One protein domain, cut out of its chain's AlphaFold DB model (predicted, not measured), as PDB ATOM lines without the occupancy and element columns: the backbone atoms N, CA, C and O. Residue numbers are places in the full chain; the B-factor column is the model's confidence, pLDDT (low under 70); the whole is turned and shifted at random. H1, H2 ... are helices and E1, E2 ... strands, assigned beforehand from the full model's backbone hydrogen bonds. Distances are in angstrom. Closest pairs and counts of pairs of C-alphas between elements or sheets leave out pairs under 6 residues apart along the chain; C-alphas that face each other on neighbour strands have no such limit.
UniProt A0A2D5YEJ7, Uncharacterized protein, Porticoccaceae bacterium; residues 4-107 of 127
ATOM      1  N   VAL A   4     -15.184 142.850  71.551       94.88
ATOM      2  CA  VAL A   4     -15.901 141.570  71.477       94.88
ATOM      3  C   VAL A   4     -16.150 141.219  70.017       94.88
ATOM      4  O   VAL A   4     -16.821 141.963  69.307       94.88
ATOM      5  N   VAL A   5     -15.615 140.082  69.577       95.25
ATOM      6  CA  VAL A   5     -15.783 139.549  68.221       95.25
ATOM      7  C   VAL A   5     -16.155 138.075  68.348       95.25
ATOM      8  O   VAL A   5     -15.592 137.366  69.171       95.25
ATOM      9  N   ASN A   6     -17.132 137.610  67.571       96.44
ATOM     10  CA  ASN A   6     -17.479 136.190  67.521       96.44
ATOM     11  C   ASN A   6     -16.939 135.582  66.229       96.44
ATOM     12  O   ASN A   6     -17.065 136.188  65.165       96.44
ATOM     13  N   LEU A   7     -16.349 134.394  66.333       96.38
ATOM     14  CA  LEU A   7     -15.744 133.685  65.210       96.38
ATOM     15  C   LEU A   7     -16.606 132.491  64.821       96.38
ATOM     16  O   LEU A   7     -17.104 131.769  65.685       96.38
ATOM     17  N   PHE A   8     -16.725 132.262  63.521       96.06
ATOM     18  CA  PHE A   8     -17.351 131.082  62.943       96.06
ATOM     19  C   PHE A   8     -16.300 130.425  62.060       96.06
ATOM     20  O   PHE A   8     -15.756 131.076  61.167       96.06
ATOM     21  N   VAL A   9     -15.954 129.185  62.384       94.69
ATOM     22  CA  VAL A   9     -14.852 128.452  61.762       94.69
ATOM     23  C   VAL A   9     -15.364 127.095  61.319       94.69
ATOM     24  O   VAL A   9     -15.968 126.385  62.118       94.69
ATOM     25  N   ASP A  10     -15.096 126.725  60.074       93.00
ATOM     26  CA  ASP A  10     -15.463 125.419  59.535       93.00
ATOM     27  C   ASP A  10     -14.291 124.446  59.681       93.00
ATOM     28  O   ASP A  10     -13.159 124.752  59.300       93.00
ATOM     29  N   GLN A  11     -14.552 123.271  60.256       91.12
ATOM     30  CA  GLN A  11     -13.520 122.250  60.439       91.12
ATOM     31  C   GLN A  11     -12.964 121.739  59.113       91.12
ATOM     32  O   GLN A  11     -13.649 121.700  58.091       91.12
ATOM     33  N   GLY A  12     -11.699 121.332  59.131       88.25
ATOM     34  CA  GLY A  12     -11.023 120.790  57.956       88.25
ATOM     35  C   GLY A  12     -10.626 121.844  56.917       88.25
ATOM     36  O   GLY A  12      -9.965 121.492  55.946       88.25
ATOM     37  N   SER A  13     -10.946 123.128  57.129       90.12
ATOM     38  CA  SER A  13     -10.518 124.243  56.272       90.12
ATOM     39  C   SER A  13      -9.611 125.216  57.025       90.12
ATOM     40  O   SER A  13      -9.784 125.449  58.220       90.12
ATOM     41  N   ASP A  14      -8.633 125.797  56.327       93.00
ATOM     42  CA  ASP A  14      -7.763 126.816  56.912       93.00
ATOM     43  C   ASP A  14      -8.560 128.095  57.188       93.00
ATOM     44  O   ASP A  14      -9.038 128.769  56.275       93.00
ATOM     45  N   TYR A  15      -8.666 128.464  58.462       96.12
ATOM     46  CA  TYR A  15      -9.245 129.730  58.888       96.12
ATOM     47  C   TYR A  15      -8.147 130.738  59.183       96.12
ATOM     48  O   TYR A  15      -7.219 130.440  59.932       96.12
ATOM     49  N   THR A  16      -8.276 131.950  58.644       97.25
ATOM     50  CA  THR A  16      -7.337 133.046  58.887       97.25
ATOM     51  C   THR A  16      -8.083 134.350  59.138       97.25
ATOM     52  O   THR A  16      -8.968 134.724  58.373       97.25
ATOM     53  N   LEU A  17      -7.688 135.062  60.192       96.81
ATOM     54  CA  LEU A  17      -8.212 136.377  60.545       96.81
ATOM     55  C   LEU A  17      -7.056 137.348  60.762       96.81
ATOM     56  O   LEU A  17      -6.192 137.117  61.607       96.81
ATOM     57  N   THR A  18      -7.063 138.455  60.022       97.00
ATOM     58  CA  THR A  18      -6.138 139.572  60.229       97.00
ATOM     59  C   THR A  18      -6.843 140.682  60.996       97.00
ATOM     60  O   THR A  18      -7.941 141.105  60.640       97.00
ATOM     61  N   LEU A  19      -6.197 141.155  62.054       94.75
ATOM     62  CA  LEU A  19      -6.680 142.178  62.967       94.75
ATOM     63  C   LEU A  19      -5.726 143.366  62.930       94.75
ATOM     64  O   LEU A  19      -4.513 143.180  62.859       94.75
ATOM     65  N   THR A  20      -6.269 144.572  63.057       96.38
ATOM     66  CA  THR A  20      -5.483 145.767  63.370       96.38
ATOM     67  C   THR A  20      -5.718 146.124  64.824       96.38
ATOM     68  O   THR A  20      -6.839 146.451  65.220       96.38
ATOM     69  N   VAL A  21      -4.662 146.049  65.622       94.25
ATOM     70  CA  VAL A  21      -4.663 146.469  67.013       94.25
ATOM     71  C   VAL A  21      -4.678 147.989  67.049       94.25
ATOM     72  O   VAL A  21      -3.806 148.635  66.469       94.25
ATOM     73  N   LYS A  22      -5.668 148.550  67.738       92.25
ATOM     74  CA  LYS A  22      -5.818 149.993  67.899       92.25
ATOM     75  C   LYS A  22      -5.683 150.414  69.358       92.25
ATOM     76  O   LYS A  22      -5.880 149.590  70.261       92.25
ATOM     77  N   ASP A  23      -5.298 151.665  69.574       88.31
ATOM     78  CA  ASP A  23      -5.413 152.343  70.863       88.31
ATOM     79  C   ASP A  23      -6.844 152.866  71.089       88.31
ATOM     80  O   ASP A  23      -7.738 152.655  70.261       88.31
ATOM     81  N   ASP A  24      -7.075 153.500  72.238       85.25
ATOM     82  CA  ASP A  24      -8.395 154.022  72.601       85.25
ATOM     83  C   ASP A  24      -8.807 155.244  71.742       85.25
ATOM     84  O   ASP A  24      -9.994 155.552  71.657       85.25
ATOM     85  N   ASP A  25      -7.859 155.870  71.031       88.19
ATOM     86  CA  ASP A  25      -8.093 156.958  70.070       88.19
ATOM     87  C   ASP A  25      -8.381 156.436  68.644       88.19
ATOM     88  O   ASP A  25      -8.702 157.201  67.731       88.19
ATOM     89  N   GLY A  26      -8.300 155.117  68.435       87.62
ATOM     90  CA  GLY A  26      -8.570 154.454  67.162       87.62
ATOM     91  C   GLY A  26      -7.382 154.399  66.197       87.62
ATOM     92  O   GLY A  26      -7.549 153.918  65.065       87.62
ATOM     93  N   ASN A  27      -6.193 154.830  66.627       92.56
ATOM     94  CA  ASN A  27      -4.959 154.737  65.853       92.56
ATOM     95  C   ASN A  27      -4.353 153.339  65.972       92.56
ATOM     96  O   ASN A  27      -4.559 152.640  66.962       92.56
ATOM     97  N   ALA A  28      -3.605 152.910  64.955       94.94
ATOM     98  CA  ALA A  28      -2.894 151.637  65.015       94.94
ATOM     99  C   ALA A  28      -1.818 151.673  66.112       94.94
ATOM    100  O   ALA A  28      -1.036 152.617  66.192       94.94
ATOM    101  N   THR A  29      -1.769 150.635  66.945       94.50
ATOM    102  CA  THR A  29      -0.697 150.470  67.934       94.50
ATOM    103  C   THR A  29       0.542 149.890  67.255       94.50
ATOM    104  O   THR A  29       0.430 148.848  66.616       94.50
ATOM    105  N   ASP A  30       1.718 150.492  67.447       95.75
ATOM    106  CA  ASP A  30       2.989 149.869  67.052       95.75
ATOM    107  C   ASP A  30       3.268 148.638  67.929       95.75
ATOM    108  O   ASP A  30       3.331 148.718  69.159       95.75
ATOM    109  N   LEU A  31       3.400 147.484  67.281       96.50
ATOM    110  CA  LEU A  31       3.626 146.184  67.905       96.50
ATOM    111  C   LEU A  31       5.097 145.756  67.863       96.50
ATOM    112  O   LEU A  31       5.404 144.583  68.079       96.50
ATOM    113  N   THR A  32       6.027 146.671  67.594       96.81
ATOM    114  CA  THR A  32       7.463 146.380  67.662       96.81
ATOM    115  C   THR A  32       7.826 145.853  69.054       96.81
ATOM    116  O   THR A  32       7.521 146.475  70.067       96.81
ATOM    117  N   GLY A  33       8.443 144.669  69.109       95.62
ATOM    118  CA  GLY A  33       8.790 143.994  70.367       95.62
ATOM    119  C   GLY A  33       7.636 143.250  71.053       95.62
ATOM    120  O   GLY A  33       7.865 142.595  72.071       95.62
ATOM    121  N   TYR A  34       6.416 143.295  70.503       97.19
ATOM    122  CA  TYR A  34       5.291 142.519  71.020       97.19
ATOM    123  C   TYR A  34       5.275 141.093  70.464       97.19
ATOM    124  O   TYR A  34       5.567 140.841  69.295       97.19
ATOM    125  N   THR A  35       4.830 140.156  71.296       97.19
ATOM    126  CA  THR A  35       4.361 138.833  70.885       97.19
ATOM    127  C   THR A  35       2.838 138.791  70.925       97.19
ATOM    128  O   THR A  35       2.197 139.589  71.611       97.19
ATOM    129  N   VAL A  36       2.244 137.868  70.171       97.75
ATOM    130  CA  VAL A  36       0.795 137.655  70.141       97.75
ATOM    131  C   VAL A  36       0.485 136.198  70.437       97.75
ATOM    132  O   VAL A  36       1.118 135.293  69.896       97.75
ATOM    133  N   GLU A  37      -0.516 135.963  71.271       97.81
ATOM    134  CA  GLU A  37      -1.011 134.638  71.604       97.81
ATOM    135  C   GLU A  37      -2.531 134.613  71.519       97.81
ATOM    136  O   GLU A  37      -3.201 135.597  71.831       97.81
ATOM    137  N   ALA A  38      -3.082 133.494  71.065       98.00
ATOM    138  CA  ALA A  38      -4.517 133.331  70.938       98.00
ATOM    139  C   ALA A  38      -4.915 131.906  71.307       98.00
ATOM    140  O   ALA A  38      -4.405 130.938  70.732       98.00
ATOM    141  N   TYR A  39      -5.835 131.798  72.259       97.62
ATOM    142  CA  TYR A  39      -6.255 130.536  72.850       97.62
ATOM    143  C   TYR A  39      -7.767 130.405  72.825       97.62
ATOM    144  O   TYR A  39      -8.496 131.395  72.861       97.62
ATOM    145  N   PHE A  40      -8.244 129.166  72.788       97.94
ATOM    146  CA  PHE A  40      -9.657 128.871  72.954       97.94
ATOM    147  C   PHE A  40      -9.880 127.569  73.714       97.94
ATOM    148  O   PHE A  40      -9.090 126.628  73.652       97.94
ATOM    149  N   GLN A  41     -10.975 127.530  74.462       97.44
ATOM    150  CA  GLN A  41     -11.316 126.433  75.362       97.44
ATOM    151  C   GLN A  41     -12.831 126.325  75.529       97.44
ATOM    152  O   GLN A  41     -13.570 127.278  75.273       97.44
ATOM    153  N   LYS A  42     -13.318 125.143  75.918       94.56
ATOM    154  CA  LYS A  42     -14.766 124.869  75.950       94.56
ATOM    155  C   LYS A  42     -15.507 125.788  76.926       94.56
ATOM    156  O   LYS A  42     -16.612 126.242  76.646       94.56
ATOM    157  N   TRP A  43     -14.865 126.061  78.052       90.75
ATOM    158  CA  TRP A  43     -15.277 126.985  79.099       90.75
ATOM    159  C   TRP A  43     -14.011 127.485  79.806       90.75
ATOM    160  O   TRP A  43     -12.964 126.842  79.716       90.75
ATOM    161  N   THR A  44     -14.077 128.640  80.465       85.69
ATOM    162  CA  THR A  44     -12.908 129.258  81.108       85.69
ATOM    163  C   THR A  44     -12.373 128.395  82.250       85.69
ATOM    164  O   THR A  44     -13.034 128.276  83.275       85.69
ATOM    165  N   GLY A  45     -11.167 127.846  82.089       87.81
ATOM    166  CA  GLY A  45     -10.541 126.952  83.069       87.81
ATOM    167  C   GLY A  45     -10.644 125.468  82.709       87.81
ATOM    168  O   GLY A  45     -10.327 124.620  83.541       87.81
ATOM    169  N   ALA A  46     -11.073 125.138  81.487       91.56
ATOM    170  CA  ALA A  46     -11.043 123.767  81.000       91.56
ATOM    171  C   ALA A  46      -9.596 123.255  80.887       91.56
ATOM    172  O   ALA A  46      -8.695 123.978  80.469       91.56
ATOM    173  N   THR A  47      -9.382 121.974  81.198       92.69
ATOM    174  CA  THR A  47      -8.053 121.340  81.130       92.69
ATOM    175  C   THR A  47      -7.488 121.315  79.712       92.69
ATOM    176  O   THR A  47      -6.284 121.460  79.515       92.69
ATOM    177  N   GLN A  48      -8.357 121.125  78.715       95.38
ATOM    178  CA  GLN A  48      -7.967 121.145  77.312       95.38
ATOM    179  C   GLN A  48      -8.069 122.570  76.766       95.38
ATOM    180  O   GLN A  48      -9.166 123.125  76.644       95.38
ATOM    181  N   VAL A  49      -6.919 123.117  76.382       96.88
ATOM    182  CA  VAL A  49      -6.790 124.422  75.732       96.88
ATOM    183  C   VAL A  49      -6.226 124.211  74.333       96.88
ATOM    184  O   VAL A  49      -5.285 123.442  74.140       96.88
ATOM    185  N   TYR A  50      -6.816 124.885  73.356       97.44
ATOM    186  CA  TYR A  50      -6.358 124.901  71.974       97.44
ATOM    187  C   TYR A  50      -5.735 126.262  71.662       97.44
ATOM    188  O   TYR A  50      -6.084 127.272  72.278       97.44
ATOM    189  N   LYS A  51      -4.800 126.294  70.711       97.50
ATOM    190  CA  LYS A  51      -4.039 127.494  70.349       97.50
ATOM    191  C   LYS A  51      -4.165 127.761  68.851       97.50
ATOM    192  O   LYS A  51      -4.070 126.833  68.049       97.50
ATOM    193  N   PHE A  52      -4.348 129.023  68.478       98.25
ATOM    194  CA  PHE A  52      -4.165 129.453  67.092       98.25
ATOM    195  C   PHE A  52      -2.678 129.643  66.790       98.25
ATOM    196  O   PHE A  52      -1.901 130.056  67.648       98.25
ATOM    197  N   THR A  53      -2.284 129.433  65.538       98.12
ATOM    198  CA  THR A  53      -1.018 130.002  65.064       98.12
ATOM    199  C   THR A  53      -1.176 131.515  64.983       98.12
ATOM    200  O   THR A  53      -2.199 131.990  64.492       98.12
ATOM    201  N   THR A  54      -0.200 132.274  65.469       98.12
ATOM    202  CA  THR A  54      -0.273 133.734  65.530       98.12
ATOM    203  C   THR A  54       0.993 134.366  64.961       98.12
ATOM    204  O   THR A  54       2.097 133.879  65.198       98.12
ATOM    205  N   THR A  55       0.835 135.465  64.223       97.75
ATOM    206  CA  THR A  55       1.949 136.189  63.593       97.75
ATOM    207  C   THR A  55       1.677 137.688  63.625       97.75
ATOM    208  O   THR A  55       0.574 138.122  63.300       97.75
ATOM    209  N   VAL A  56       2.680 138.500  63.972       97.69
ATOM    210  CA  VAL A  56       2.646 139.949  63.715       97.69
ATOM    211  C   VAL A  56       3.043 140.154  62.254       97.69
ATOM    212  O   VAL A  56       4.185 139.894  61.886       97.69
ATOM    213  N   THR A  57       2.092 140.539  61.405       97.69
ATOM    214  CA  THR A  57       2.317 140.646  59.953       97.69
ATOM    215  C   THR A  57       2.846 142.012  59.539       97.69
ATOM    216  O   THR A  57       3.530 142.118  58.527       97.69
ATOM    217  N   ASP A  58       2.542 143.048  60.321       97.62
ATOM    218  CA  ASP A  58       3.030 144.411  60.130       97.62
ATOM    219  C   ASP A  58       3.038 145.111  61.493       97.62
ATOM    220  O   ASP A  58       1.986 145.490  62.013       97.62
ATOM    221  N   ALA A  59       4.216 145.203  62.114       97.06
ATOM    222  CA  ALA A  59       4.344 145.696  63.481       97.06
ATOM    223  C   ALA A  59       3.989 147.184  63.590       97.06
ATOM    224  O   ALA A  59       3.189 147.551  64.448       97.06
ATOM    225  N   SER A  60       4.500 148.022  62.686       96.69
ATOM    226  CA  SER A  60       4.269 149.469  62.722       96.69
ATOM    227  C   SER A  60       2.825 149.843  62.379       96.69
ATOM    228  O   SER A  60       2.317 150.837  62.892       96.69
ATOM    229  N   ALA A  61       2.130 149.037  61.567       96.69
ATOM    230  CA  ALA A  61       0.697 149.202  61.305       96.69
ATOM    231  C   ALA A  61      -0.212 148.435  62.283       96.69
ATOM    232  O   ALA A  61      -1.426 148.359  62.064       96.69
ATOM    233  N   GLY A  62       0.349 147.820  63.327       96.56
ATOM    234  CA  GLY A  62      -0.401 147.097  64.346       96.56
ATOM    235  C   GLY A  62      -1.164 145.876  63.845       96.56
ATOM    236  O   GLY A  62      -2.205 145.536  64.409       96.56
ATOM    237  N   LYS A  63      -0.713 145.222  62.770       97.69
ATOM    238  CA  LYS A  63      -1.416 144.074  62.189       97.69
ATOM    239  C   LYS A  63      -0.933 142.761  62.777       97.69
ATOM    240  O   LYS A  63       0.254 142.431  62.750       97.69
ATOM    241  N   VAL A  64      -1.894 141.970  63.231       97.69
ATOM    242  CA  VAL A  64      -1.686 140.594  63.678       97.69
ATOM    243  C   VAL A  64      -2.585 139.663  62.888       97.69
ATOM    244  O   VAL A  64      -3.681 140.032  62.477       97.69
ATOM    245  N   GLN A  65      -2.130 138.442  62.681       97.94
ATOM    246  CA  GLN A  65      -2.889 137.387  62.040       97.94
ATOM    247  C   GLN A  65      -2.996 136.204  62.989       97.94
ATOM    248  O   GLN A  65      -2.007 135.822  63.617       97.94
ATOM    249  N   ILE A  66      -4.193 135.634  63.081       98.06
ATOM    250  CA  ILE A  66      -4.434 134.351  63.733       98.06
ATOM    251  C   ILE A  66      -4.903 133.347  62.682       98.06
ATOM    252  O   ILE A  66      -5.714 133.682  61.815       98.06
ATOM    253  N   THR A  67      -4.404 132.120  62.773       98.19
ATOM    254  CA  THR A  67      -4.720 131.038  61.844       98.19
ATOM    255  C   THR A  67      -5.020 129.757  62.611       98.19
ATOM    256  O   THR A  67      -4.254 129.347  63.487       98.19
ATOM    257  N   LEU A  68      -6.125 129.102  62.261       97.38
ATOM    258  CA  LEU A  68      -6.416 127.729  62.657       97.38
ATOM    259  C   LEU A  68      -6.392 126.877  61.393       97.38
ATOM    260  O   LEU A  68      -7.259 127.021  60.535       97.38
ATOM    261  N   LYS A  69      -5.374 126.024  61.262       95.12
ATOM    262  CA  LYS A  69      -5.252 125.151  60.093       95.12
ATOM    263  C   LYS A  69      -6.379 124.129  60.068       95.12
ATOM    264  O   LYS A  69      -6.727 123.583  61.118       95.12
ATOM    265  N   GLY A  70      -6.853 123.800  58.874       90.62
ATOM    266  CA  GLY A  70      -7.863 122.780  58.636       90.62
ATOM    267  C   GLY A  70      -7.474 121.465  59.297       90.62
ATOM    268  O   GLY A  70      -8.228 120.959  60.121       90.62
ATOM    269  N   SER A  71      -6.237 121.010  59.071       89.75
ATOM    270  CA  SER A  71      -5.695 119.779  59.663       89.75
ATOM    271  C   SER A  71      -5.670 119.762  61.194       89.75
ATOM    272  O   SER A  71      -5.709 118.692  61.778       89.75
ATOM    273  N   VAL A  72      -5.601 120.927  61.848       93.31
ATOM    274  CA  VAL A  72      -5.662 121.040  63.312       93.31
ATOM    275  C   VAL A  72      -7.113 121.094  63.773       93.31
ATOM    276  O   VAL A  72      -7.489 120.407  64.714       93.31
ATOM    277  N   SER A  73      -7.940 121.908  63.110       93.81
ATOM    278  CA  SER A  73      -9.357 122.064  63.448       93.81
ATOM    279  C   SER A  73     -10.147 120.761  63.327       93.81
ATOM    280  O   SER A  73     -11.091 120.567  64.085       93.81
ATOM    281  N   ASP A  74      -9.748 119.871  62.417       91.19
ATOM    282  CA  ASP A  74     -10.385 118.576  62.147       91.19
ATOM    283  C   ASP A  74     -10.232 117.576  63.312       91.19
ATOM    284  O   ASP A  74     -11.027 116.654  63.474       91.19
ATOM    285  N   ASP A  75      -9.233 117.786  64.179       90.81
ATOM    286  CA  ASP A  75      -8.997 116.982  65.385       90.81
ATOM    287  C   ASP A  75      -9.715 117.522  66.634       90.81
ATOM    288  O   ASP A  75      -9.700 116.895  67.698       90.81
ATOM    289  N   ILE A  76     -10.341 118.696  66.538       93.00
ATOM    290  CA  ILE A  76     -11.011 119.353  67.662       93.00
ATOM    291  C   ILE A  76     -12.489 118.935  67.669       93.00
ATOM    292  O   ILE A  76     -13.095 118.808  66.617       93.00
ATOM    293  N   PRO A  77     -13.141 118.699  68.815       93.50
ATOM    294  CA  PRO A  77     -14.585 118.482  68.819       93.50
ATOM    295  C   PRO A  77     -15.345 119.716  68.308       93.50
ATOM    296  O   PRO A  77     -15.006 120.848  68.643       93.50
ATOM    297  N   SER A  78     -16.406 119.531  67.527       94.81
ATOM    298  CA  SER A  78     -17.228 120.661  67.084       94.81
ATOM    299  C   SER A  78     -17.983 121.325  68.248       94.81
ATOM    300  O   SER A  78     -18.199 120.757  69.328       94.81
ATOM    301  N   GLY A  79     -18.408 122.571  68.035       95.19
ATOM    302  CA  GLY A  79     -19.277 123.314  68.945       95.19
ATOM    303  C   GLY A  79     -18.709 124.657  69.393       95.19
ATOM    304  O   GLY A  79     -17.812 125.221  68.777       95.19
ATOM    305  N   ARG A  80     -19.278 125.204  70.474       96.94
ATOM    306  CA  ARG A  80     -18.917 126.537  70.982       96.94
ATOM    307  C   ARG A  80     -17.751 126.496  71.972       96.94
ATOM    308  O   ARG A  80     -17.737 125.624  72.843       96.94
ATOM    309  N   TYR A  81     -16.861 127.476  71.852       97.81
ATOM    310  CA  TYR A  81     -15.665 127.725  72.653       97.81
ATOM    311  C   TYR A  81     -15.605 129.200  73.062       97.81
ATOM    312  O   TYR A  81     -16.139 130.061  72.365       97.81
ATOM    313  N   SER A  82     -14.952 129.500  74.182       97.06
ATOM    314  CA  SER A  82     -14.535 130.865  74.532       97.06
ATOM    315  C   SER A  82     -13.103 131.068  74.067       97.06
ATOM    316  O   SER A  82     -12.286 130.162  74.245       97.06
ATOM    317  N   TYR A  83     -12.804 132.226  73.487       96.88
ATOM    318  CA  TYR A  83     -11.467 132.537  72.991       96.88
ATOM    319  C   TYR A  83     -11.037 133.960  73.340       96.88
ATOM    320  O   TYR A  83     -11.870 134.845  73.567       96.88
ATOM    321  N   ASP A  84      -9.728 134.177  73.319       97.06
ATOM    322  CA  ASP A  84      -9.116 135.493  73.375       97.06
ATOM    323  C   ASP A  84      -7.860 135.597  72.501       97.06
ATOM    324  O   ASP A  84      -7.281 134.605  72.055       97.06
ATOM    325  N   VAL A  85      -7.483 136.844  72.214       97.44
ATOM    326  CA  VAL A  85      -6.211 137.209  71.590       97.44
ATOM    327  C   VAL A  85      -5.538 138.238  72.483       97.44
ATOM    328  O   VAL A  85      -6.119 139.285  72.791       97.44
ATOM    329  N   VAL A  86      -4.310 137.946  72.885       97.31
ATOM    330  CA  VAL A  86      -3.518 138.737  73.821       97.31
ATOM    331  C   VAL A  86      -2.199 139.108  73.161       97.31
ATOM    332  O   VAL A  86      -1.563 138.279  72.515       97.31
ATOM    333  N   ILE A  87      -1.795 140.363  73.320       96.62
ATOM    334  CA  ILE A  87      -0.454 140.826  72.977       96.62
ATOM    335  C   ILE A  87       0.355 141.044  74.252       96.62
ATOM    336  O   ILE A  87      -0.184 141.515  75.257       96.62
ATOM    337  N   ASN A  88       1.646 140.728  74.194       97.12
ATOM    338  CA  ASN A  88       2.567 140.850  75.316       97.12
ATOM    339  C   ASN A  88       3.840 141.582  74.887       97.12
ATOM    340  O   ASN A  88       4.396 141.267  73.842       97.12
ATOM    341  N   HIS A  89       4.338 142.507  75.704       96.06
ATOM    342  CA  HIS A  89       5.651 143.127  75.525       96.06
ATOM    343  C   HIS A  89       6.489 142.917  76.786       96.06
ATOM    344  O   HIS A  89       6.402 143.692  77.740       96.06
ATOM    345  N   ALA A  90       7.322 141.875  76.779       90.69
ATOM    346  CA  ALA A  90       8.036 141.403  77.967       90.69
ATOM    347  C   ALA A  90       8.909 142.485  78.626       90.69
ATOM    348  O   ALA A  90       8.883 142.637  79.841       90.69
ATOM    349  N   SER A  91       9.642 143.285  77.842       92.75
ATOM    350  CA  SER A  91      10.544 144.309  78.398       92.75
ATOM    351  C   SER A  91       9.825 145.495  79.043       92.75
ATOM    352  O   SER A  91      10.443 146.213  79.818       92.75
ATOM    353  N   ASN A  92       8.543 145.695  78.724       90.69
ATOM    354  CA  ASN A  92       7.742 146.811  79.234       90.69
ATOM    355  C   ASN A  92       6.647 146.328  80.199       90.69
ATOM    356  O   ASN A  92       5.837 147.139  80.630       90.69
ATOM    357  N   ASP A  93       6.607 145.022  80.496       93.12
ATOM    358  CA  ASP A  93       5.589 144.372  81.330       93.12
ATOM    359  C   ASP A  93       4.143 144.700  80.904       93.12
ATOM    360  O   ASP A  93       3.252 144.956  81.713       93.12
ATOM    361  N   ILE A  94       3.905 144.740  79.587       93.31
ATOM    362  CA  ILE A  94       2.579 145.024  79.025       93.31
ATOM    363  C   ILE A  94       1.930 143.712  78.608       93.31
ATOM    364  O   ILE A  94       2.428 143.042  77.706       93.31
ATOM    365  N   THR A  95       0.762 143.416  79.172       95.62
ATOM    366  CA  THR A  95      -0.148 142.369  78.692       95.62
ATOM    367  C   THR A  95      -1.498 142.994  78.382       95.62
ATOM    368  O   THR A  95      -2.149 143.576  79.251       95.62
ATOM    369  N   ARG A  96      -1.944 142.873  77.129       94.69
ATOM    370  CA  ARG A  96      -3.218 143.444  76.683       94.69
ATOM    371  C   ARG A  96      -4.022 142.442  75.878       94.69
ATOM    372  O   ARG A  96      -3.596 141.980  74.825       94.69
ATOM    373  N   ARG A  97      -5.249 142.187  76.326       95.50
ATOM    374  CA  ARG A  97      -6.248 141.469  75.534       95.50
ATOM    375  C   ARG A  97      -6.818 142.397  74.462       95.50
ATOM    376  O   ARG A  97      -7.356 143.454  74.789       95.50
ATOM    377  N   VAL A  98      -6.684 142.007  73.198       94.81
ATOM    378  CA  VAL A  98      -7.094 142.799  72.029       94.81
ATOM    379  C   VAL A  98      -8.536 142.488  71.652       94.81
ATOM    380  O   VAL A  98      -9.369 143.393  71.588       94.81
ATOM    381  N   ILE A  99      -8.837 141.204  71.448       95.62
ATOM    382  CA  ILE A  99     -10.190 140.722  71.186       95.62
ATOM    383  C   ILE A  99     -10.516 139.517  72.061       95.62
ATOM    384  O   ILE A  99      -9.626 138.804  72.524       95.62
ATOM    385  N   GLN A 100     -11.806 139.302  72.278       96.44
ATOM    386  CA  GLN A 100     -12.347 138.129  72.954       96.44
ATOM    387  C   GLN A 100     -13.734 137.801  72.414       96.44
ATOM    388  O   GLN A 100     -14.403 138.670  71.855       96.44
ATOM    389  N   GLY A 101     -14.208 136.588  72.665       95.75
ATOM    390  CA  GLY A 101     -15.603 136.253  72.414       95.75
ATOM    391  C   GLY A 101     -15.862 134.761  72.340       95.75
ATOM    392  O   GLY A 101     -15.161 133.953  72.952       95.75
ATOM    393  N   SER A 102     -16.909 134.407  71.597       96.75
ATOM    394  CA  SER A 102     -17.243 133.015  71.307       96.75
ATOM    395  C   SER A 102     -16.698 132.604  69.945       96.75
ATOM    396  O   SER A 102     -16.887 133.311  68.958       96.75
ATOM    397  N   LEU A 103     -16.078 131.430  69.886       97.56
ATOM    398  CA  LEU A 103     -15.785 130.729  68.644       97.56
ATOM    399  C   LEU A 103     -16.784 129.587  68.478       97.56
ATOM    400  O   LEU A 103     -16.973 128.783  69.391       97.56
ATOM    401  N   VAL A 104     -17.425 129.514  67.320       97.44
ATOM    402  CA  VAL A 104     -18.249 128.381  66.904       97.44
ATOM    403  C   VAL A 104     -17.458 127.594  65.873       97.44
ATOM    404  O   VAL A 104     -17.150 128.110  64.801       97.44
ATOM    405  N   LEU A 105     -17.120 126.358  66.228       96.31
ATOM    406  CA  LEU A 105     -16.472 125.410  65.339       96.31
ATOM    407  C   LEU A 105     -17.548 124.529  64.698       96.31
ATOM    408  O   LEU A 105     -18.134 123.673  65.372       96.31
ATOM    409  N   ASN A 106     -17.849 124.785  63.429       93.88
ATOM    410  CA  ASN A 106     -18.874 124.076  62.676       93.88
ATOM    411  C   ASN A 106     -18.332 122.725  62.197       93.88
ATOM    412  O   ASN A 106     -17.233 122.681  61.635       93.88
ATOM    413  N   PRO A 107     -19.093 121.631  62.377       88.88
ATOM    414  CA  PRO A 107     -18.697 120.343  61.834       88.88
ATOM    415  C   PRO A 107     -18.640 120.414  60.311       88.88
ATOM    416  O   PRO A 107     -19.519 120.994  59.673       88.88
TER     417      PRO A 107
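This is residues 4 to 107 of the 127 residues of an uncharacterized protein of Porticoccaceae bacterium (UniProt A0A2D5YEJ7). Look for a sandwich: a twisted sheet of five strands lies face to face with a smaller sheet of three, the strands of the one at 33 degrees to those of the other. The long hairpin E7 and E8, with E3 beside it, makes most of the larger sheet, and the one short helix, H1, sits at one end of the sandwich. The printed part has 104 residues, in chain order E1 E2 E3 E4 E5 E6 H1 E7 E8. The larger sheet, E1 E8 E7 E3 E4, is mixed, and the smaller, E2 E6 E5, is antiparallel; the class is mostly strand. The whole is compact, with a radius of gyration of the C-alphas of 14.0 A and spans of 38 by 26 by 22 A.

Begin at E1, residues 7 to 10, an edge strand parallel to E8, residues 94 to 106; N 7 and O 102 are 2.9 A apart. A tight link crosses to the other sheet, where E2, residues 15 to 20, is antiparallel to E6, residues 63 to 68, with N 17 and O 66 at 2.9 A. Back in the larger sheet, E3, residues 35 to 41, forms a hairpin with E4, residues 49 to 51; look at N 40 and O 50, 2.9 A apart. E4 runs on into E5, residues 53 to 58, at 36 degrees, and the chain changes sheet again. E5 and E6 form a hairpin, with N 55 and O 65 at 2.9 A. Across the sandwich, the closest C-alphas of E3 and E5 are those of Val 36 and Thr 54, 6.1 A apart. H1, residues 70 to 73, only grazes the larger sheet; it is too short for any O i to N i+4 pair, and its one O i to N i+3 pair is within range. E7, residues 79 to 89, is antiparallel to E3, with N 37 and O 86 at 2.8 A, and forms a hairpin with E8, with N 81 and O 103 at 2.8 A.

Find C-alpha 7 at (-15.744, 133.685, 65.210), where E1 begins. E2 and E6 each measure 17.1 A from first to last C-alpha, E5 15.8 A and E3 20.5 A. From C-alpha 79 at (-19.277, 123.314, 68.945), E7 runs 32.5 A. E8, 34.2 A, bends by 50 degrees at residue 101 and ends with C-alpha 106 at (-18.874, 124.076, 62.676).

The two C-alphas farthest apart, those of Ser 91 and Pro 107, are 41.3 A from each other. The link from E2 to E3 is long, residues 21 to 34. The printed part has no cut, and no printed residue of this model is under 70 in pLDDT.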